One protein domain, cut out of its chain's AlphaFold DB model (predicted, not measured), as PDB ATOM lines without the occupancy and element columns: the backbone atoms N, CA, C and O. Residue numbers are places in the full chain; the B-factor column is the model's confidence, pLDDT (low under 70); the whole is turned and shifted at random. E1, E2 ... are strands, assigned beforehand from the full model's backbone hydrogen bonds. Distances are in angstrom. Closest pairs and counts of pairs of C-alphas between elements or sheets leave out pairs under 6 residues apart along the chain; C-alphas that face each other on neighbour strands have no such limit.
ATOM      1  N   PHE A   9      -2.194 -27.803 -24.201       91.56
ATOM      2  CA  PHE A   9      -1.776 -26.490 -24.675       91.56
ATOM      3  C   PHE A   9      -0.532 -26.635 -25.544       91.56
ATOM      4  O   PHE A   9       0.297 -27.508 -25.298       91.56
ATOM      5  N   LYS A  10      -0.393 -25.770 -26.556       93.50
ATOM      6  CA  LYS A  10       0.835 -25.695 -27.360       93.50
ATOM      7  C   LYS A  10       2.008 -25.461 -26.421       93.50
ATOM      8  O   LYS A  10       1.904 -24.565 -25.586       93.50
ATOM      9  N   GLU A  11       3.116 -26.161 -26.612       90.44
ATOM     10  CA  GLU A  11       4.396 -25.878 -25.956       90.44
ATOM     11  C   GLU A  11       5.304 -25.016 -26.846       90.44
ATOM     12  O   GLU A  11       5.061 -24.862 -28.043       90.44
ATOM     13  N   ASP A  12       6.366 -24.454 -26.270       91.81
ATOM     14  CA  ASP A  12       7.328 -23.638 -27.024       91.81
ATOM     15  C   ASP A  12       8.412 -24.478 -27.732       91.81
ATOM     16  O   ASP A  12       9.129 -23.935 -28.573       91.81
ATOM     17  N   ASN A  13       8.500 -25.783 -27.412       90.94
ATOM     18  CA  ASN A  13       9.421 -26.787 -27.969       90.94
ATOM     19  C   ASN A  13      10.852 -26.260 -28.185       90.94
ATOM     20  O   ASN A  13      11.391 -26.284 -29.294       90.94
ATOM     21  N   TYR A  23       8.149 -18.211 -26.887       93.50
ATOM     22  CA  TYR A  23       8.110 -18.051 -25.427       93.50
ATOM     23  C   TYR A  23       6.674 -17.774 -24.984       93.50
ATOM     24  O   TYR A  23       5.886 -17.279 -25.786       93.50
ATOM     25  N   ARG A  24       6.335 -18.014 -23.711       92.38
ATOM     26  CA  ARG A  24       5.046 -17.587 -23.128       92.38
ATOM     27  C   ARG A  24       4.978 -16.080 -22.912       92.38
ATOM     28  O   ARG A  24       4.031 -15.432 -23.348       92.38
ATOM     29  N   SER A  25       5.999 -15.527 -22.275       95.25
ATOM     30  CA  SER A  25       6.162 -14.096 -22.061       95.25
ATOM     31  C   SER A  25       7.640 -13.722 -22.148       95.25
ATOM     32  O   SER A  25       8.516 -14.556 -21.920       95.25
ATOM     33  N   LYS A  26       7.921 -12.480 -22.539       96.31
ATOM     34  CA  LYS A  26       9.280 -11.935 -22.645       96.31
ATOM     35  C   LYS A  26       9.269 -10.483 -22.203       96.31
ATOM     36  O   LYS A  26       8.417  -9.726 -22.655       96.31
ATOM     37  N   ALA A  27      10.224 -10.114 -21.358       96.44
ATOM     38  CA  ALA A  27      10.543  -8.732 -21.020       96.44
ATOM     39  C   ALA A  27      11.971  -8.444 -21.484       96.44
ATOM     40  O   ALA A  27      12.834  -9.321 -21.403       96.44
ATOM     41  N   TRP A  28      12.243  -7.227 -21.936       95.25
ATOM     42  CA  TRP A  28      13.611  -6.769 -22.138       95.25
ATOM     43  C   TRP A  28      13.761  -5.309 -21.728       95.25
ATOM     44  O   TRP A  28      12.841  -4.503 -21.870       95.25
ATOM     45  N   GLY A  29      14.949  -4.992 -21.220       95.31
ATOM     46  CA  GLY A  29      15.381  -3.643 -20.885       95.31
ATOM     47  C   GLY A  29      16.679  -3.319 -21.617       95.31
ATOM     48  O   GLY A  29      17.540  -4.186 -21.773       95.31
ATOM     49  N   LYS A  30      16.825  -2.081 -22.079       95.69
ATOM     50  CA  LYS A  30      18.041  -1.588 -22.729       95.69
ATOM     51  C   LYS A  30      18.427  -0.251 -22.128       95.69
ATOM     52  O   LYS A  30      17.753   0.741 -22.388       95.69
ATOM     53  N   ALA A  31      19.521  -0.228 -21.372       95.44
ATOM     54  CA  ALA A  31      20.153   0.993 -20.891       95.44
ATOM     55  C   ALA A  31      21.299   1.400 -21.829       95.44
ATOM     56  O   ALA A  31      22.111   0.560 -22.223       95.44
ATOM     57  N   LEU A  32      21.373   2.681 -22.189       95.38
ATOM     58  CA  LEU A  32      22.485   3.255 -22.948       95.38
ATOM     59  C   LEU A  32      23.077   4.429 -22.177       95.38
ATOM     60  O   LEU A  32      22.363   5.375 -21.850       95.38
ATOM     61  N   TYR A  33      24.387   4.378 -21.946       94.75
ATOM     62  CA  TYR A  33      25.153   5.419 -21.265       94.75
ATOM     63  C   TYR A  33      26.021   6.162 -22.276       94.75
ATOM     64  O   TYR A  33      26.905   5.571 -22.900       94.75
ATOM     65  N   TYR A  34      25.789   7.459 -22.434       93.50
ATOM     66  CA  TYR A  34      26.469   8.277 -23.430       93.50
ATOM     67  C   TYR A  34      27.651   9.035 -22.816       93.50
ATOM     68  O   TYR A  34      27.710   9.309 -21.615       93.50
ATOM     69  N   SER A  35      28.637   9.371 -23.650       91.75
ATOM     70  CA  SER A  35      29.839  10.091 -23.213       91.75
ATOM     71  C   SER A  35      29.569  11.528 -22.771       91.75
ATOM     72  O   SER A  35      30.337  12.062 -21.978       91.75
ATOM     73  N   ASP A  36      28.485  12.127 -23.258       93.56
ATOM     74  CA  ASP A  36      28.012  13.474 -22.913       93.56
ATOM     75  C   ASP A  36      27.288  13.540 -21.554       93.56
ATOM     76  O   ASP A  36      26.815  14.600 -21.155       93.56
ATOM     77  N   GLY A  37      27.212  12.415 -20.834       91.06
ATOM     78  CA  GLY A  37      26.522  12.317 -19.553       91.06
ATOM     79  C   GLY A  37      25.032  12.010 -19.672       91.06
ATOM     80  O   GLY A  37      24.371  11.912 -18.644       91.06
ATOM     81  N   ASN A  38      24.486  11.806 -20.873       93.56
ATOM     82  CA  ASN A  38      23.104  11.361 -21.027       93.56
ATOM     83  C   ASN A  38      22.959   9.858 -20.759       93.56
ATOM     84  O   ASN A  38      23.891   9.063 -20.910       93.56
ATOM     85  N   THR A  39      21.759   9.437 -20.364       96.00
ATOM     86  CA  THR A  39      21.400   8.018 -20.246       96.00
ATOM     87  C   THR A  39      19.977   7.811 -20.720       96.00
ATOM     88  O   THR A  39      19.085   8.587 -20.378       96.00
ATOM     89  N   THR A  40      19.764   6.774 -21.523       95.56
ATOM     90  CA  THR A  40      18.428   6.369 -21.963       95.56
ATOM     91  C   THR A  40      18.128   4.966 -21.485       95.56
ATOM     92  O   THR A  40      19.028   4.148 -21.280       95.56
ATOM     93  N   HIS A  41      16.839   4.695 -21.320       95.25
ATOM     94  CA  HIS A  41      16.355   3.358 -21.068       95.25
ATOM     95  C   HIS A  41      15.105   3.073 -21.879       95.25
ATOM     96  O   HIS A  41      14.215   3.915 -21.996       95.25
ATOM     97  N   GLN A  42      15.056   1.871 -22.433       95.62
ATOM     98  CA  GLN A  42      13.903   1.331 -23.130       95.62
ATOM     99  C   GLN A  42      13.482   0.043 -22.446       95.62
ATOM    100  O   GLN A  42      14.328  -0.767 -22.079       95.62
ATOM    101  N   TYR A  43      12.178  -0.140 -22.317       96.62
ATOM    102  CA  TYR A  43      11.573  -1.370 -21.843       96.62
ATOM    103  C   TYR A  43      10.481  -1.773 -22.820       96.62
ATOM    104  O   TYR A  43       9.707  -0.921 -23.267       96.62
ATOM    105  N   ALA A  44      10.401  -3.060 -23.124       96.69
ATOM    106  CA  ALA A  44       9.216  -3.614 -23.743       96.69
ATOM    107  C   ALA A  44       8.974  -5.039 -23.265       96.69
ATOM    108  O   ALA A  44       9.856  -5.722 -22.738       96.69
ATOM    109  N   GLN A  45       7.745  -5.473 -23.488       96.62
ATOM    110  CA  GLN A  45       7.264  -6.772 -23.073       96.62
ATOM    111  C   GLN A  45       6.339  -7.365 -24.122       96.62
ATOM    112  O   GLN A  45       5.800  -6.663 -24.981       96.62
ATOM    113  N   THR A  46       6.158  -8.675 -24.072       96.88
ATOM    114  CA  THR A  46       5.247  -9.384 -24.965       96.88
ATOM    115  C   THR A  46       4.684 -10.605 -24.258       96.88
ATOM    116  O   THR A  46       5.421 -11.331 -23.589       96.88
ATOM    117  N   VAL A  47       3.389 -10.845 -24.452       97.19
ATOM    118  CA  VAL A  47       2.702 -12.086 -24.089       97.19
ATOM    119  C   VAL A  47       2.327 -12.803 -25.376       97.19
ATOM    120  O   VAL A  47       1.621 -12.254 -26.223       97.19
ATOM    121  N   SER A  48       2.815 -14.027 -25.538       96.44
ATOM    122  CA  SER A  48       2.494 -14.836 -26.705       96.44
ATOM    123  C   SER A  48       1.118 -15.484 -26.566       96.44
ATOM    124  O   SER A  48       0.671 -15.798 -25.457       96.44
ATOM    125  N   PRO A  49       0.437 -15.745 -27.690       95.81
ATOM    126  CA  PRO A  49      -0.828 -16.455 -27.672       95.81
ATOM    127  C   PRO A  49      -0.674 -17.891 -27.153       95.81
ATOM    128  O   PRO A  49       0.307 -18.583 -27.422       95.81
ATOM    129  N   THR A  50      -1.706 -18.371 -26.466       94.50
ATOM    130  CA  THR A  50      -1.880 -19.775 -26.095       94.50
ATOM    131  C   THR A  50      -2.837 -20.436 -27.079       94.50
ATOM    132  O   THR A  50      -3.958 -19.967 -27.268       94.50
ATOM    133  N   THR A  51      -2.418 -21.548 -27.684       95.25
ATOM    134  CA  THR A  51      -3.291 -22.414 -28.492       95.25
ATOM    135  C   THR A  51      -3.687 -23.636 -27.672       95.25
ATOM    136  O   THR A  51      -2.818 -24.334 -27.146       95.25
ATOM    137  N   ALA A  52      -4.989 -23.884 -27.564       94.56
ATOM    138  CA  ALA A  52      -5.565 -25.048 -26.899       94.56
ATOM    139  C   ALA A  52      -5.878 -26.163 -27.910       94.56
ATOM    140  O   ALA A  52      -6.267 -25.876 -29.046       94.56
ATOM    141  N   TYR A  53      -5.765 -27.418 -27.478       94.88
ATOM    142  CA  TYR A  53      -6.038 -28.607 -28.288       94.88
ATOM    143  C   TYR A  53      -6.971 -29.588 -27.571       94.88
ATOM    144  O   TYR A  53      -7.021 -29.623 -26.336       94.88
ATOM    145  N   ASP A  54      -7.684 -30.399 -28.355       94.31
ATOM    146  CA  ASP A  54      -8.434 -31.555 -27.853       94.31
ATOM    147  C   ASP A  54      -7.512 -32.743 -27.522       94.31
ATOM    148  O   ASP A  54      -6.303 -32.691 -27.743       94.31
ATOM    149  N   ALA A  55      -8.080 -33.839 -27.012       94.31
ATOM    150  CA  ALA A  55      -7.332 -35.045 -26.647       94.31
ATOM    151  C   ALA A  55      -6.560 -35.694 -27.814       94.31
ATOM    152  O   ALA A  55      -5.589 -36.407 -27.570       94.31
ATOM    153  N   ASN A  56      -6.960 -35.426 -29.060       94.94
ATOM    154  CA  ASN A  56      -6.322 -35.931 -30.275       94.94
ATOM    155  C   ASN A  56      -5.304 -34.932 -30.861       94.94
ATOM    156  O   ASN A  56      -4.855 -35.121 -31.989       94.94
ATOM    157  N   TYR A  57      -4.951 -33.871 -30.121       94.25
ATOM    158  CA  TYR A  57      -4.075 -32.784 -30.569       94.25
ATOM    159  C   TYR A  57      -4.603 -31.996 -31.782       94.25
ATOM    160  O   TYR A  57      -3.825 -31.366 -32.503       94.25
ATOM    161  N   ASN A  58      -5.921 -31.939 -31.993       95.31
ATOM    162  CA  ASN A  58      -6.499 -30.996 -32.952       95.31
ATOM    163  C   ASN A  58      -6.607 -29.609 -32.317       95.31
ATOM    164  O   ASN A  58      -7.099 -29.470 -31.195       95.31
ATOM    165  N   ALA A  59      -6.150 -28.575 -33.028       94.94
ATOM    166  CA  ALA A  59      -6.216 -27.201 -32.538       94.94
ATOM    167  C   ALA A  59      -7.677 -26.753 -32.407       94.94
ATOM    168  O   ALA A  59      -8.463 -26.886 -33.344       94.94
ATOM    169  N   LEU A  60      -8.027 -26.202 -31.249       94.38
ATOM    170  CA  LEU A  60      -9.376 -25.727 -30.956       94.38
ATOM    171  C   LEU A  60      -9.482 -24.217 -31.142       94.38
ATOM    172  O   LEU A  60     -10.311 -23.726 -31.900       94.38
ATOM    173  N   VAL A  61      -8.655 -23.473 -30.408       94.25
ATOM    174  CA  VAL A  61      -8.745 -22.017 -30.316       94.25
ATOM    175  C   VAL A  61      -7.415 -21.445 -29.840       94.25
ATOM    176  O   VAL A  61      -6.670 -22.098 -29.107       94.25
ATOM    177  N   THR A  62      -7.120 -20.221 -30.267       96.00
ATOM    178  CA  THR A  62      -5.942 -19.464 -29.847       96.00
ATOM    179  C   THR A  62      -6.384 -18.145 -29.231       96.00
ATOM    180  O   THR A  62      -7.127 -17.406 -29.871       96.00
ATOM    181  N   LEU A  63      -5.943 -17.865 -28.006       95.31
ATOM    182  CA  LEU A  63      -6.215 -16.619 -27.284       95.31
ATOM    183  C   LEU A  63      -4.927 -16.095 -26.650       95.31
ATOM    184  O   LEU A  63      -4.038 -16.875 -26.315       95.31
ATOM    185  N   THR A  64      -4.851 -14.787 -26.430       95.88
ATOM    186  CA  THR A  64      -3.735 -14.144 -25.725       95.88
ATOM    187  C   THR A  64      -4.228 -13.639 -24.377       95.88
ATOM    188  O   THR A  64      -5.299 -13.035 -24.299       95.88
ATOM    189  N   ALA A  65      -3.475 -13.913 -23.310       94.88
ATOM    190  CA  ALA A  65      -3.764 -13.339 -22.002       94.88
ATOM    191  C   ALA A  65      -3.472 -11.835 -21.992       94.88
ATOM    192  O   ALA A  65      -2.635 -11.344 -22.744       94.88
ATOM    193  N   THR A  66      -4.164 -11.108 -21.119       93.56
ATOM    194  CA  THR A  66      -3.855  -9.700 -20.857       93.56
ATOM    195  C   THR A  66      -2.508  -9.560 -20.148       93.56
ATOM    196  O   THR A  66      -2.120 -10.418 -19.354       93.56
ATOM    197  N   ASP A  67      -1.820  -8.456 -20.417       95.19
ATOM    198  CA  ASP A  67      -0.551  -8.058 -19.815       95.19
ATOM    199  C   ASP A  67      -0.713  -6.917 -18.791       95.19
ATOM    200  O   ASP A  67       0.266  -6.275 -18.429       95.19
ATOM    201  N   ASN A  68      -1.927  -6.677 -18.275       94.56
ATOM    202  CA  ASN A  68      -2.227  -5.560 -17.361       94.56
ATOM    203  C   ASN A  68      -1.344  -5.493 -16.096       94.56
ATOM    204  O   ASN A  68      -1.213  -4.423 -15.505       94.56
ATOM    205  N   TYR A  69      -0.778  -6.625 -15.663       95.06
ATOM    206  CA  TYR A  69       0.115  -6.740 -14.499       95.06
ATOM    207  C   TYR A  69       1.521  -7.210 -14.888       95.06
ATOM    208  O   TYR A  69       2.266  -7.745 -14.068       95.06
ATOM    209  N   PHE A  70       1.863  -7.060 -16.161       97.44
ATOM    210  CA  PHE A  70       3.217  -7.176 -16.657       97.44
ATOM    211  C   PHE A  70       3.674  -5.754 -16.963       97.44
ATOM    212  O   PHE A  70       3.057  -5.070 -17.773       97.44
ATOM    213  N   ASN A  71       4.671  -5.248 -16.250       97.38
ATOM    214  CA  ASN A  71       5.157  -3.884 -16.422       97.38
ATOM    215  C   ASN A  71       6.523  -3.698 -15.758       97.38
ATOM    216  O   ASN A  71       7.004  -4.553 -15.019       97.38
ATOM    217  N   ALA A  72       7.138  -2.539 -15.985       97.31
ATOM    218  CA  ALA A  72       8.343  -2.128 -15.281       97.31
ATOM    219  C   ALA A  72       8.180  -0.740 -14.660       97.31
ATOM    220  O   ALA A  72       7.539   0.143 -15.235       97.31
ATOM    221  N   ILE A  73       8.806  -0.539 -13.503       97.56
ATOM    222  CA  ILE A  73       8.973   0.766 -12.863       97.56
ATOM    223  C   ILE A  73      10.434   1.199 -12.948       97.56
ATOM    224  O   ILE A  73      11.351   0.383 -12.857       97.56
ATOM    225  N   THR A  74      10.650   2.500 -13.132       97.38
ATOM    226  CA  THR A  74      11.984   3.111 -13.085       97.38
ATOM    227  C   THR A  74      12.238   3.629 -11.684       97.38
ATOM    228  O   THR A  74      11.587   4.582 -11.262       97.38
ATOM    229  N   ASN A  75      13.192   3.024 -10.982       97.75
ATOM    230  CA  ASN A  75      13.600   3.454  -9.647       97.75
ATOM    231  C   ASN A  75      14.669   4.551  -9.735       97.75
ATOM    232  O   ASN A  75      14.628   5.525  -8.986       97.75
ATOM    233  N   ALA A  76      15.613   4.415 -10.675       97.00
ATOM    234  CA  ALA A  76      16.624   5.425 -10.965       97.00
ATOM    235  C   ALA A  76      17.056   5.391 -12.438       97.00
ATOM    236  O   ALA A  76      17.235   4.328 -13.029       97.00
ATOM    237  N   LEU A  77      17.278   6.573 -13.013       96.62
ATOM    238  CA  LEU A  77      17.852   6.760 -14.345       96.62
ATOM    239  C   LEU A  77      18.813   7.948 -14.281       96.62
ATOM    240  O   LEU A  77      18.380   9.094 -14.174       96.62
ATOM    241  N   ASN A  78      20.116   7.677 -14.274       95.06
ATOM    242  CA  ASN A  78      21.146   8.703 -14.136       95.06
ATOM    243  C   ASN A  78      22.394   8.360 -14.979       95.06
ATOM    244  O   ASN A  78      22.511   7.233 -15.458       95.06
ATOM    245  N   PRO A  79      23.355   9.293 -15.127       96.12
ATOM    246  CA  PRO A  79      24.523   9.127 -16.003       96.12
ATOM    247  C   PRO A  79      25.449   7.942 -15.675       96.12
ATOM    248  O   PRO A  79      26.334   7.602 -16.464       96.12
ATOM    249  N   THR A  80      25.317   7.361 -14.480       95.50
ATOM    250  CA  THR A  80      26.230   6.330 -13.964       95.50
ATOM    251  C   THR A  80      25.571   4.973 -13.798       95.50
ATOM    252  O   THR A  80      26.271   3.963 -13.852       95.50
ATOM    253  N   ASN A  81      24.257   4.946 -13.580       96.69
ATOM    254  CA  ASN A  81      23.501   3.733 -13.351       96.69
ATOM    255  C   ASN A  81      22.028   3.898 -13.705       96.69
ATOM    256  O   ASN A  81      21.462   4.996 -13.704       96.69
ATOM    257  N   THR A  82      21.411   2.754 -13.934       97.62
ATOM    258  CA  THR A  82      19.975   2.619 -14.070       97.62
ATOM    259  C   THR A  82      19.464   1.513 -13.161       97.62
ATOM    260  O   THR A  82      20.115   0.474 -13.052       97.62
ATOM    261  N   ASP A  83      18.290   1.706 -12.573       98.06
ATOM    262  CA  ASP A  83      17.642   0.783 -11.641       98.06
ATOM    263  C   ASP A  83      16.159   0.659 -12.013       98.06
ATOM    264  O   ASP A  83      15.429   1.656 -12.009       98.06
ATOM    265  N   TYR A  84      15.724  -0.559 -12.339       96.88
ATOM    266  CA  TYR A  84      14.344  -0.873 -12.706       96.88
ATOM    267  C   TYR A  84      13.842  -2.084 -11.946       96.88
ATOM    268  O   TYR A  84      14.594  -3.024 -11.706       96.88
ATOM    269  N   THR A  85      12.548  -2.105 -11.656       98.31
ATOM    270  CA  THR A  85      11.873  -3.319 -11.195       98.31
ATOM    271  C   THR A  85      10.853  -3.752 -12.233       98.31
ATOM    272  O   THR A  85      10.008  -2.956 -12.635       98.31
ATOM    273  N   VAL A  86      10.950  -5.001 -12.683       98.12
ATOM    274  CA  VAL A  86       9.979  -5.661 -13.557       98.12
ATOM    275  C   VAL A  86       9.037  -6.474 -12.683       98.12
ATOM    276  O   VAL A  86       9.496  -7.290 -11.885       98.12
ATOM    277  N   TYR A  87       7.739  -6.260 -12.864       97.69
ATOM    278  CA  TYR A  87       6.672  -7.069 -12.292       97.69
ATOM    279  C   TYR A  87       6.004  -7.845 -13.412       97.69
ATOM    280  O   TYR A  87       5.749  -7.297 -14.485       97.69
ATOM    281  N   HIS A  88       5.705  -9.111 -13.169       96.44
ATOM    282  CA  HIS A  88       5.015  -9.943 -14.129       96.44
ATOM    283  C   HIS A  88       3.983 -10.806 -13.439       96.44
ATOM    284  O   HIS A  88       4.314 -11.633 -12.600       96.44
ATOM    285  N   LYS A  89       2.741 -10.695 -13.901       94.75
ATOM    286  CA  LYS A  89       1.675 -11.630 -13.569       94.75
ATOM    287  C   LYS A  89       0.787 -11.840 -14.788       94.75
ATOM    288  O   LYS A  89      -0.019 -10.976 -15.136       94.75
ATOM    289  N   VAL A  90       0.950 -12.983 -15.454       94.94
ATOM    290  CA  VAL A  90       0.219 -13.316 -16.690       94.94
ATOM    291  C   VAL A  90      -0.383 -14.710 -16.585       94.94
ATOM    292  O   VAL A  90       0.322 -15.693 -16.364       94.94
ATOM    293  N   GLY A  91      -1.703 -14.793 -16.746       91.62
ATOM    294  CA  GLY A  91      -2.460 -16.043 -16.689       91.62
ATOM    295  C   GLY A  91      -2.496 -16.823 -18.000       91.62
ATOM    296  O   GLY A  91      -2.037 -16.371 -19.047       91.62
ATOM    297  N   ASN A  92      -3.133 -17.991 -17.955       89.44
ATOM    298  CA  ASN A  92      -3.589 -18.690 -19.153       89.44
ATOM    299  C   ASN A  92      -5.014 -18.202 -19.499       89.44
ATOM    300  O   ASN A  92      -5.899 -18.301 -18.649       89.44
ATOM    301  N   PRO A  93      -5.280 -17.716 -20.731       90.94
ATOM    302  CA  PRO A  93      -6.575 -17.128 -21.099       90.94
ATOM    303  C   PRO A  93      -7.744 -18.132 -21.104       90.94
ATOM    304  O   PRO A  93      -8.895 -17.733 -21.257       90.94
ATOM    305  N   PHE A  94      -7.464 -19.428 -20.943       88.19
ATOM    306  CA  PHE A  94      -8.455 -20.500 -20.824       88.19
ATOM    307  C   PHE A  94      -8.673 -20.981 -19.379       88.19
ATOM    308  O   PHE A  94      -9.487 -21.884 -19.162       88.19
ATOM    309  N   ALA A  95      -7.939 -20.431 -18.404       80.94
ATOM    310  CA  ALA A  95      -8.052 -20.757 -16.982       80.94
ATOM    311  C   ALA A  95      -8.894 -19.727 -16.229       80.94
ATOM    312  O   ALA A  95      -8.937 -18.551 -16.584       80.94
ATOM    313  N   ALA A  96      -9.493 -20.165 -15.119       73.38
ATOM    314  CA  ALA A  96      -9.875 -19.235 -14.065       73.38
ATOM    315  C   ALA A  96      -8.611 -18.645 -13.410       73.38
ATOM    316  O   ALA A  96      -7.564 -19.292 -13.402       73.38
ATOM    317  N   ALA A  97      -8.727 -17.437 -12.856       73.31
ATOM    318  CA  ALA A  97      -7.637 -16.774 -12.137       73.31
ATOM    319  C   ALA A  97      -7.070 -17.647 -10.998       73.31
ATOM    320  O   ALA A  97      -7.799 -18.459 -10.417       73.31
ATOM    321  N   GLY A  98      -5.793 -17.448 -10.664       68.56
ATOM    322  CA  GLY A  98      -5.070 -18.190  -9.621       68.56
ATOM    323  C   GLY A  98      -4.046 -19.209 -10.132       68.56
ATOM    324  O   GLY A  98      -3.592 -20.045  -9.361       68.56
ATOM    325  N   GLY A  99      -3.706 -19.159 -11.421       80.44
ATOM    326  CA  GLY A  99      -2.674 -19.981 -12.065       80.44
ATOM    327  C   GLY A  99      -1.831 -19.140 -13.020       80.44
ATOM    328  O   GLY A  99      -1.646 -19.507 -14.182       80.44
ATOM    329  N   GLU A 100      -1.450 -17.943 -12.581       92.00
ATOM    330  CA  GLU A 100      -0.599 -17.040 -13.344       92.00
ATOM    331  C   GLU A 100       0.872 -17.433 -13.236       92.00
ATOM    332  O   GLU A 100       1.296 -18.010 -12.244       92.00
ATOM    333  N   ILE A 101       1.646 -17.094 -14.263       93.44
ATOM    334  CA  ILE A 101       3.102 -17.052 -14.170       93.44
ATOM    335  C   ILE A 101       3.446 -15.759 -13.436       93.44
ATOM    336  O   ILE A 101       3.156 -14.675 -13.960       93.44
ATOM    337  N   ASP A 102       4.054 -15.867 -12.262       93.88
ATOM    338  CA  ASP A 102       4.420 -14.732 -11.417       93.88
ATOM    339  C   ASP A 102       5.946 -14.611 -11.272       93.88
ATOM    340  O   ASP A 102       6.654 -15.591 -11.009       93.88
ATOM    341  N   TYR A 103       6.471 -13.405 -11.491       95.12
ATOM    342  CA  TYR A 103       7.851 -13.071 -11.151       95.12
ATOM    343  C   TYR A 103       8.048 -11.577 -10.900       95.12
ATOM    344  O   TYR A 103       7.386 -10.715 -11.480       95.12
ATOM    345  N   GLU A 104       9.045 -11.276 -10.075       96.81
ATOM    346  CA  GLU A 104       9.534  -9.926  -9.823       96.81
ATOM    347  C   GLU A 104      11.056  -9.913  -9.938       96.81
ATOM    348  O   GLU A 104      11.741 -10.805  -9.432       96.81
ATOM    349  N   MET A 105      11.599  -8.885 -10.584       97.69
ATOM    350  CA  MET A 105      13.039  -8.701 -10.697       97.69
ATOM    351  C   MET A 105      13.415  -7.232 -10.578       97.69
ATOM    352  O   MET A 105      12.993  -6.414 -11.391       97.69
ATOM    353  N   ASN A 106      14.304  -6.917  -9.646       98.38
ATOM    354  CA  ASN A 106      15.079  -5.690  -9.667       98.38
ATOM    355  C   ASN A 106      16.346  -5.878 -10.519       98.38
ATOM    356  O   ASN A 106      17.114  -6.817 -10.306       98.38
ATOM    357  N   ALA A 107      16.558  -4.979 -11.475       97.81
ATOM    358  CA  ALA A 107      17.705  -4.939 -12.368       97.81
ATOM    359  C   ALA A 107      18.420  -3.596 -12.229       97.81
ATOM    360  O   ALA A 107      17.867  -2.545 -12.565       97.81
ATOM    361  N   LYS A 108      19.675  -3.642 -11.787       97.88
ATOM    362  CA  LYS A 108      20.576  -2.493 -11.748       97.88
ATOM    363  C   LYS A 108      21.724  -2.714 -12.710       97.88
ATOM    364  O   LYS A 108      22.342  -3.776 -12.716       97.88
ATOM    365  N   THR A 109      22.022  -1.707 -13.515       96.94
ATOM    366  CA  THR A 109      23.200  -1.704 -14.387       96.94
ATOM    367  C   THR A 109      23.971  -0.415 -14.182       96.94
ATOM    368  O   THR A 109      23.394   0.594 -13.777       96.94
ATOM    369  N   TRP A 110      25.272  -0.447 -14.448       95.94
ATOM    370  CA  TRP A 110      26.154   0.704 -14.334       95.94
ATOM    371  C   TRP A 110      26.931   0.916 -15.629       95.94
ATOM    372  O   TRP A 110      27.255  -0.023 -16.356       95.94
ATOM    373  N   ARG A 111      27.297   2.174 -15.886       94.75
ATOM    374  CA  ARG A 111      28.046   2.594 -17.079       94.75
ATOM    375  C   ARG A 111      29.366   1.846 -17.279       94.75
ATOM    376  O   ARG A 111      29.828   1.702 -18.403       94.75
ATOM    377  N   ASN A 112      29.991   1.406 -16.194       92.88
ATOM    378  CA  ASN A 112      31.261   0.681 -16.201       92.88
ATOM    379  C   ASN A 112      31.102  -0.837 -16.427       92.88
ATOM    380  O   ASN A 112      32.068  -1.568 -16.231       92.88
ATOM    381  N   GLY A 113      29.912  -1.313 -16.808       92.25
ATOM    382  CA  GLY A 113      29.656  -2.726 -17.112       92.25
ATOM    383  C   GLY A 113      29.325  -3.591 -15.895       92.25
ATOM    384  O   GLY A 113      29.124  -4.796 -16.050       92.25
ATOM    385  N   PHE A 114      29.239  -2.997 -14.701       95.81
ATOM    386  CA  PHE A 114      28.710  -3.688 -13.529       95.81
ATOM    387  C   PHE A 114      27.197  -3.871 -13.655       95.81
ATOM    388  O   PHE A 114      26.499  -3.042 -14.256       95.81
ATOM    389  N   TYR A 115      26.681  -4.941 -13.064       96.94
ATOM    390  CA  TYR A 115      25.255  -5.223 -12.987       96.94
ATOM    391  C   TYR A 115      24.893  -5.994 -11.718       96.94
ATOM    392  O   TYR A 115      25.713  -6.681 -11.116       96.94
ATOM    393  N   ALA A 116      23.629  -5.879 -11.324       98.12
ATOM    394  CA  ALA A 116      23.035  -6.625 -10.231       98.12
ATOM    395  C   ALA A 116      21.579  -6.947 -10.575       98.12
ATOM    396  O   ALA A 116      20.795  -6.049 -10.882       98.12
ATOM    397  N   PHE A 117      21.218  -8.222 -10.504       98.19
ATOM    398  CA  PHE A 117      19.862  -8.710 -10.704       98.19
ATOM    399  C   PHE A 117      19.435  -9.491  -9.472       98.19
ATOM    400  O   PHE A 117      20.060 -10.489  -9.108       98.19
ATOM    401  N   VAL A 118      18.358  -9.039  -8.842       98.38
ATOM    402  CA  VAL A 118      17.752  -9.702  -7.690       98.38
ATOM    403  C   VAL A 118      16.303  -9.960  -8.031       98.38
ATOM    404  O   VAL A 118      15.595  -9.037  -8.423       98.38
ATOM    405  N   GLY A 119      15.854 -11.197  -7.900       97.12
ATOM    406  CA  GLY A 119      14.489 -11.524  -8.270       97.12
ATOM    407  C   GLY A 119      13.973 -12.793  -7.635       97.12
ATOM    408  O   GLY A 119      14.702 -13.536  -6.973       97.12
ATOM    409  N   GLN A 120      12.686 -13.007  -7.856       96.56
ATOM    410  CA  GLN A 120      11.956 -14.198  -7.476       96.56
ATOM    411  C   GLN A 120      10.953 -14.571  -8.561       96.56
ATOM    412  O   GLN A 120      10.454 -13.701  -9.272       96.56
ATOM    413  N   HIS A 121      10.655 -15.857  -8.681       95.75
ATOM    414  CA  HIS A 121       9.715 -16.363  -9.672       95.75
ATOM    415  C   HIS A 121       9.071 -17.679  -9.223       95.75
ATOM    416  O   HIS A 121       9.592 -18.384  -8.346       95.75
ATOM    417  N   ASP A 122       7.950 -18.016  -9.852       94.44
ATOM    418  CA  ASP A 122       7.302 -19.321  -9.729       94.44
ATOM    419  C   ASP A 122       8.190 -20.464 -10.234       94.44
ATOM    420  O   ASP A 122       9.106 -20.277 -11.030       94.44
ATOM    421  N   ARG A 123       7.919 -21.700  -9.803       94.44
ATOM    422  CA  ARG A 123       8.695 -22.873 -10.263       94.44
ATOM    423  C   ARG A 123       8.193 -23.453 -11.591       94.44
ATOM    424  O   ARG A 123       8.754 -24.440 -12.072       94.44
ATOM    425  N   ALA A 124       7.126 -22.884 -12.144       92.19
ATOM    426  CA  ALA A 124       6.574 -23.253 -13.435       92.19
ATOM    427  C   ALA A 124       6.046 -22.008 -14.166       92.19
ATOM    428  O   ALA A 124       5.346 -21.202 -13.550       92.19
ATOM    429  N   PRO A 125       6.284 -21.878 -15.485       93.50
ATOM    430  CA  PRO A 125       7.086 -22.745 -16.349       93.50
ATOM    431  C   PRO A 125       8.598 -22.524 -16.120       93.50
ATOM    432  O   PRO A 125       9.034 -22.260 -15.007       93.50
ATOM    433  N   ALA A 126       9.420 -22.699 -17.154       96.38
ATOM    434  CA  ALA A 126      10.848 -22.410 -17.083       96.38
ATOM    435  C   ALA A 126      11.117 -20.893 -17.156       96.38
ATOM    436  O   ALA A 126      10.436 -20.184 -17.900       96.38
ATOM    437  N   HIS A 127      12.143 -20.418 -16.445       96.69
ATOM    438  CA  HIS A 127      12.571 -19.015 -16.410       96.69
ATOM    439  C   HIS A 127      14.036 -18.880 -16.836       96.69
ATOM    440  O   HIS A 127      14.873 -19.722 -16.514       96.69
ATOM    441  N   GLU A 128      14.374 -17.810 -17.549       97.56
ATOM    442  CA  GLU A 128      15.737 -17.532 -18.008       97.56
ATOM    443  C   GLU A 128      16.021 -16.028 -17.990       97.56
ATOM    444  O   GLU A 128      15.131 -15.216 -18.245       97.56
ATOM    445  N   LEU A 129      17.267 -15.660 -17.689       97.56
ATOM    446  CA  LEU A 129      17.739 -14.278 -17.688       97.56
ATOM    447  C   LEU A 129      19.078 -14.193 -18.406       97.56
ATOM    448  O   LEU A 129      19.995 -14.981 -18.153       97.56
ATOM    449  N   TYR A 130      19.203 -13.175 -19.245       97.44
ATOM    450  CA  TYR A 130      20.409 -12.882 -19.999       97.44
ATOM    451  C   TYR A 130      20.780 -11.413 -19.864       97.44
ATOM    452  O   TYR A 130      19.915 -10.562 -19.660       97.44
ATOM    453  N   ILE A 131      22.061 -11.117 -20.063       96.31
ATOM    454  CA  ILE A 131      22.546  -9.754 -20.259       96.31
ATOM    455  C   ILE A 131      23.367  -9.669 -21.540       96.31
ATOM    456  O   ILE A 131      24.136 -10.576 -21.871       96.31
ATOM    457  N   GLN A 132      23.197  -8.554 -22.246       95.50
ATOM    458  CA  GLN A 132      24.045  -8.146 -23.355       95.50
ATOM    459  C   GLN A 132      24.788  -6.869 -22.951       95.50
ATOM    460  O   GLN A 132      24.157  -5.885 -22.567       95.50
ATOM    461  N   ILE A 133      26.116  -6.888 -23.028       92.44
ATOM    462  CA  ILE A 133      27.001  -5.770 -22.667       92.44
ATOM    463  C   ILE A 133      27.691  -5.267 -23.939       92.44
ATOM    464  O   ILE A 133      27.895  -6.032 -24.887       92.44
ATOM    465  N   ASP A 134      28.002  -3.969 -23.977       88.81
ATOM    466  CA  ASP A 134      28.691  -3.305 -25.090       88.81
ATOM    467  C   ASP A 134      28.016  -3.556 -26.445       88.81
ATOM    468  O   ASP A 134      28.630  -3.999 -27.414       88.81
ATOM    469  N   ASN A 135      26.703  -3.299 -26.502       83.38
ATOM    470  CA  ASN A 135      25.866  -3.526 -27.685       83.38
ATOM    471  C   ASN A 135      25.928  -4.970 -28.225       83.38
ATOM    472  O   ASN A 135      25.828  -5.191 -29.431       83.38
ATOM    473  N   GLY A 136      26.063  -5.955 -27.330       84.50
ATOM    474  CA  GLY A 136      26.045  -7.378 -27.676       84.50
ATOM    475  C   GLY A 136      27.417  -7.974 -27.987       84.50
ATOM    476  O   GLY A 136      27.478  -9.129 -28.411       84.50
ATOM    477  N   ALA A 137      28.508  -7.233 -27.751       88.31
ATOM    478  CA  ALA A 137      29.864  -7.777 -27.822       88.31
ATOM    479  C   ALA A 137      30.100  -8.875 -26.770       88.31
ATOM    480  O   ALA A 137      30.861  -9.810 -27.012       88.31
ATOM    481  N   SER A 138      29.411  -8.791 -25.629       90.44
ATOM    482  CA  SER A 138      29.346  -9.856 -24.629       90.44
ATOM    483  C   SER A 138      27.893 -10.223 -24.348       90.44
ATOM    484  O   SER A 138      27.070  -9.345 -24.093       90.44
ATOM    485  N   ASN A 139      27.582 -11.518 -24.402       94.00
ATOM    486  CA  ASN A 139      26.255 -12.068 -24.135       94.00
ATOM    487  C   ASN A 139      26.398 -13.185 -23.106       94.00
ATOM    488  O   ASN A 139      27.124 -14.151 -23.346       94.00
ATOM    489  N   LEU A 140      25.716 -13.063 -21.973       95.44
ATOM    490  CA  LEU A 140      25.829 -14.011 -20.869       95.44
ATOM    491  C   LEU A 140      24.448 -14.503 -20.455       95.44
ATOM    492  O   LEU A 140      23.521 -13.706 -20.298       95.44
ATOM    493  N   GLN A 141      24.330 -15.812 -20.240       96.94
ATOM    494  CA  GLN A 141      23.220 -16.373 -19.480       96.94
ATOM    495  C   GLN A 141      23.521 -16.191 -17.998       96.94
ATOM    496  O   GLN A 141      24.482 -16.757 -17.484       96.94
ATOM    497  N   LEU A 142      22.711 -15.379 -17.330       96.75
ATOM    498  CA  LEU A 142      22.860 -15.104 -15.906       96.75
ATOM    499  C   LEU A 142      22.113 -16.136 -15.065       96.75
ATOM    500  O   LEU A 142      22.576 -16.531 -13.998       96.75
ATOM    501  N   PHE A 143      20.956 -16.575 -15.559       96.44
ATOM    502  CA  PHE A 143      20.066 -17.471 -14.842       96.44
ATOM    503  C   PHE A 143      19.321 -18.390 -15.806       96.44
ATOM    504  O   PHE A 143      18.925 -17.982 -16.902       96.44
ATOM    505  N   ALA A 144      19.102 -19.626 -15.370       97.06
ATOM    506  CA  ALA A 144      18.203 -20.571 -16.008       97.06
ATOM    507  C   ALA A 144      17.580 -21.448 -14.929       97.06
ATOM    508  O   ALA A 144      18.292 -22.029 -14.108       97.06
ATOM    509  N   HIS A 145      16.265 -21.582 -14.964       96.75
ATOM    510  CA  HIS A 145      15.526 -22.453 -14.073       96.75
ATOM    511  C   HIS A 145      14.524 -23.280 -14.879       96.75
ATOM    512  O   HIS A 145      13.663 -22.710 -15.552       96.75
ATOM    513  N   PRO A 146      14.677 -24.616 -14.911       96.25
ATOM    514  CA  PRO A 146      13.782 -25.480 -15.665       96.25
ATOM    515  C   PRO A 146      12.412 -25.566 -14.995       96.25
ATOM    516  O   PRO A 146      12.302 -25.519 -13.775       96.25
ATOM    517  N   ASN A 147      11.378 -25.769 -15.812       94.44
ATOM    518  CA  ASN A 147      10.026 -26.049 -15.340       94.44
ATOM    519  C   ASN A 147      10.034 -27.237 -14.359       94.44
ATOM    520  O   ASN A 147      10.450 -28.334 -14.733       94.44
ATOM    521  N   GLU A 148       9.534 -27.037 -13.141       94.75
ATOM    522  CA  GLU A 148       9.453 -28.085 -12.113       94.75
ATOM    523  C   GLU A 148       8.077 -28.778 -12.058       94.75
ATOM    524  O   GLU A 148       7.843 -29.618 -11.190       94.75
ATOM    525  N   GLY A 149       7.172 -28.458 -12.988       89.62
ATOM    526  CA  GLY A 149       5.870 -29.111 -13.126       89.62
ATOM    527  C   GLY A 149       4.696 -28.163 -12.901       89.62
ATOM    528  O   GLY A 149       4.766 -27.220 -12.118       89.62
ATOM    529  N   PHE A 150       3.591 -28.433 -13.597       84.44
ATOM    530  CA  PHE A 150       2.434 -27.535 -13.668       84.44
ATOM    531  C   PHE A 150       1.758 -27.274 -12.311       84.44
ATOM    532  O   PHE A 150       1.140 -26.229 -12.135       84.44
ATOM    533  N   ASP A 151       1.930 -28.169 -11.334       86.06
ATOM    534  CA  ASP A 151       1.427 -27.998  -9.962       86.06
ATOM    535  C   ASP A 151       2.037 -26.785  -9.238       86.06
ATOM    536  O   ASP A 151       1.514 -26.349  -8.214       86.06
ATOM    537  N   TYR A 152       3.140 -26.236  -9.758       89.31
ATOM    538  CA  TYR A 152       3.773 -25.036  -9.223       89.31
ATOM    539  C   TYR A 152       3.380 -23.733  -9.929       89.31
ATOM    540  O   TYR A 152       3.873 -22.675  -9.540       89.31
ATOM    541  N   LEU A 153       2.525 -23.783 -10.952       88.06
ATOM    542  CA  LEU A 153       2.054 -22.581 -11.637       88.06
ATOM    543  C   LEU A 153       1.075 -21.817 -10.734       88.06
ATOM    544  O   LEU A 153       0.068 -22.385 -10.311       88.06
ATOM    545  N   GLY A 154       1.352 -20.540 -10.449       82.00
ATOM    546  CA  GLY A 154       0.553 -19.740  -9.516       82.00
ATOM    547  C   GLY A 154       0.589 -20.258  -8.074       82.00
ATOM    548  O   GLY A 154      -0.327 -19.997  -7.289       82.00
ATOM    549  N   ALA A 155       1.616 -21.038  -7.717       80.56
ATOM    550  CA  ALA A 155       1.792 -21.535  -6.361       80.56
ATOM    551  C   ALA A 155       2.026 -20.379  -5.366       80.56
ATOM    552  O   ALA A 155       2.455 -19.293  -5.753       80.56
ATOM    553  N   PRO A 156       1.774 -20.586  -4.058       79.31
ATOM    554  CA  PRO A 156       2.050 -19.564  -3.057       79.31
ATOM    555  C   PRO A 156       3.497 -19.067  -3.137       79.31
ATOM    556  O   PRO A 156       4.419 -19.871  -3.277       79.31
ATOM    557  N   SER A 157       3.703 -17.763  -2.942       76.94
ATOM    558  CA  SER A 157       5.030 -17.130  -3.006       76.94
ATOM    559  C   SER A 157       6.050 -17.721  -2.027       76.94
ATOM    560  O   SER A 157       7.250 -17.589  -2.236       76.94
ATOM    561  N   THR A 158       5.606 -18.439  -0.991       81.31
ATOM    562  CA  THR A 158       6.472 -19.214  -0.087       81.31
ATOM    563  C   THR A 158       7.209 -20.369  -0.773       81.31
ATOM    564  O   THR A 158       8.163 -20.903  -0.209       81.31
ATOM    565  N   LEU A 159       6.776 -20.773  -1.969       89.12
ATOM    566  CA  LEU A 159       7.403 -21.804  -2.793       89.12
ATOM    567  C   LEU A 159       8.212 -21.225  -3.959       89.12
ATOM    568  O   LEU A 159       8.713 -22.008  -4.770       89.12
ATOM    569  N   SER A 160       8.354 -19.899  -4.048       92.25
ATOM    570  CA  SER A 160       9.122 -19.253  -5.110       92.25
ATOM    571  C   SER A 160      10.601 -19.660  -5.072       92.25
ATOM    572  O   SER A 160      11.129 -20.221  -4.100       92.25
ATOM    573  N   ARG A 161      11.289 -19.410  -6.182       94.81
ATOM    574  CA  ARG A 161      12.749 -19.460  -6.262       94.81
ATOM    575  C   ARG A 161      13.259 -18.041  -6.358       94.81
ATOM    576  O   ARG A 161      12.641 -17.215  -7.020       94.81
ATOM    577  N   SER A 162      14.386 -17.776  -5.714       96.12
ATOM    578  CA  SER A 162      15.043 -16.475  -5.766       96.12
ATOM    579  C   SER A 162      16.427 -16.598  -6.373       96.12
ATOM    580  O   SER A 162      17.088 -17.632  -6.249       96.12
ATOM    581  N   TYR A 163      16.884 -15.514  -6.980       97.38
ATOM    582  CA  TYR A 163      18.249 -15.366  -7.459       97.38
ATOM    583  C   TYR A 163      18.798 -13.996  -7.067       97.38
ATOM    584  O   TYR A 163      18.065 -13.016  -6.943       97.38
ATOM    585  N   ASN A 164      20.111 -13.949  -6.862       98.19
ATOM    586  CA  ASN A 164      20.872 -12.732  -6.620       98.19
ATOM    587  C   ASN A 164      22.200 -12.862  -7.369       98.19
ATOM    588  O   ASN A 164      23.024 -13.712  -7.030       98.19
ATOM    589  N   ILE A 165      22.353 -12.083  -8.435       98.06
ATOM    590  CA  ILE A 165      23.440 -12.203  -9.407       98.06
ATOM    591  C   ILE A 165      24.079 -10.831  -9.573       98.06
ATOM    592  O   ILE A 165      23.381  -9.862  -9.854       98.06
ATOM    593  N   SER A 166      25.399 -10.748  -9.436       97.00
ATOM    594  CA  SER A 166      26.183  -9.536  -9.700       97.00
ATOM    595  C   SER A 166      27.582  -9.899 -10.198       97.00
ATOM    596  O   SER A 166      27.997 -11.054 -10.053       97.00
ATOM    597  N   ASN A 167      28.281  -8.938 -10.802       94.56
ATOM    598  CA  ASN A 167      29.686  -9.054 -11.205       94.56
ATOM    599  C   ASN A 167      30.571  -7.971 -10.581       94.56
ATOM    600  O   ASN A 167      30.024  -7.053  -9.932       94.56
TER     601      ASN A 167
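What this domain is: This is residues 9 to 13 and 23 to 167 of the 167 residues of the protein "DUF3238 domain-containing protein" of Paenibacillus sp. MMS18-CY102 (UniProt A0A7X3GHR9). A long, twisted slab of five strands, E5 to E8 and E11, has two hairpins over one of its faces: E1-E2 over the E5-E6 side and E9-E10 over the E8-E11 side, together making an elongated sandwich whose second layer is split in two. The small hairpin E3-E4 continues E2 at one end of the long axis. The 150 printed residues hold eleven named strands, E1 to E11 in chain order, and no named helix: the class is all strand. The large sheet runs E5 - E6 - E7 - E8 - E11, all antiparallel. The whole is only just compact, close to loose, with a radius of gyration of the C-alphas of 17.3 A and spans of 59 by 30 by 27 A.

Where its parts are: Start in the large sheet with E5, residues 69 to 77, 22.3 A long, from C-alpha 69 at (0.115, -6.740, -14.499). Then come E6, residues 81 to 90, 29.0 A, E7, residues 101 to 110, 29.1 A, and E8, residues 115 to 121. E11, residues 161 to 166, ends at (26.183, -9.536, -9.700). Look next at E1, residues 25 to 33, 27.2 A, which begins at (6.162, -14.096, -22.061), and E2, residues 39 to 47, 27.7 A. The rest are E3, residues 50 to 53, E4, residues 59 to 63, E9, residues 127 to 133, and E10, residues 138 to 145.

How they stand to each other: E5 to E8 form a meander, each strand the antiparallel neighbour of the one before. Within hydrogen-bond range you find N 73 and O 85 at 2.8 A for E5 and E6, N 86 and O 105 at 2.8 A for E6 and E7, N 106 and O 118 at 2.8 A for E7 and E8, and N 117 and O 165 at 2.8 A for E8 and E11. The sheet is twisted, with edge strands E5 and E11. Hairpin E1 and E2, with N 30 and O 42 at 2.8 A, faces it, the strands at 12 degrees; the closest C-alphas of E2 and E5 are Thr 39 and Leu 77, 7.0 A. Hairpin E9 and E10, with N 133 and O 138 at 2.8 A, faces it too, at 26 degrees; the closest C-alphas of E10 and E11 are Leu 142 and Ile 165, 7.1 A. E1 and E9 are near each other, with 12 pairs of C-alphas within 10 A. E2 runs on into E3 at 15 degrees; hairpin E3 and E4 has N 52 and O 61 at 2.9 A.

The domain as a whole: The C-alphas farthest apart, Asp 36 and Asn 56, are 60.6 A apart. Residues 14 to 22 are cut out; C-alphas 13 and 23 are 9.2 A apart. The link from E10 to E11, 15 residues, is long. Mean pLDDT of the printed part is 93.6; residue 98 is under 70.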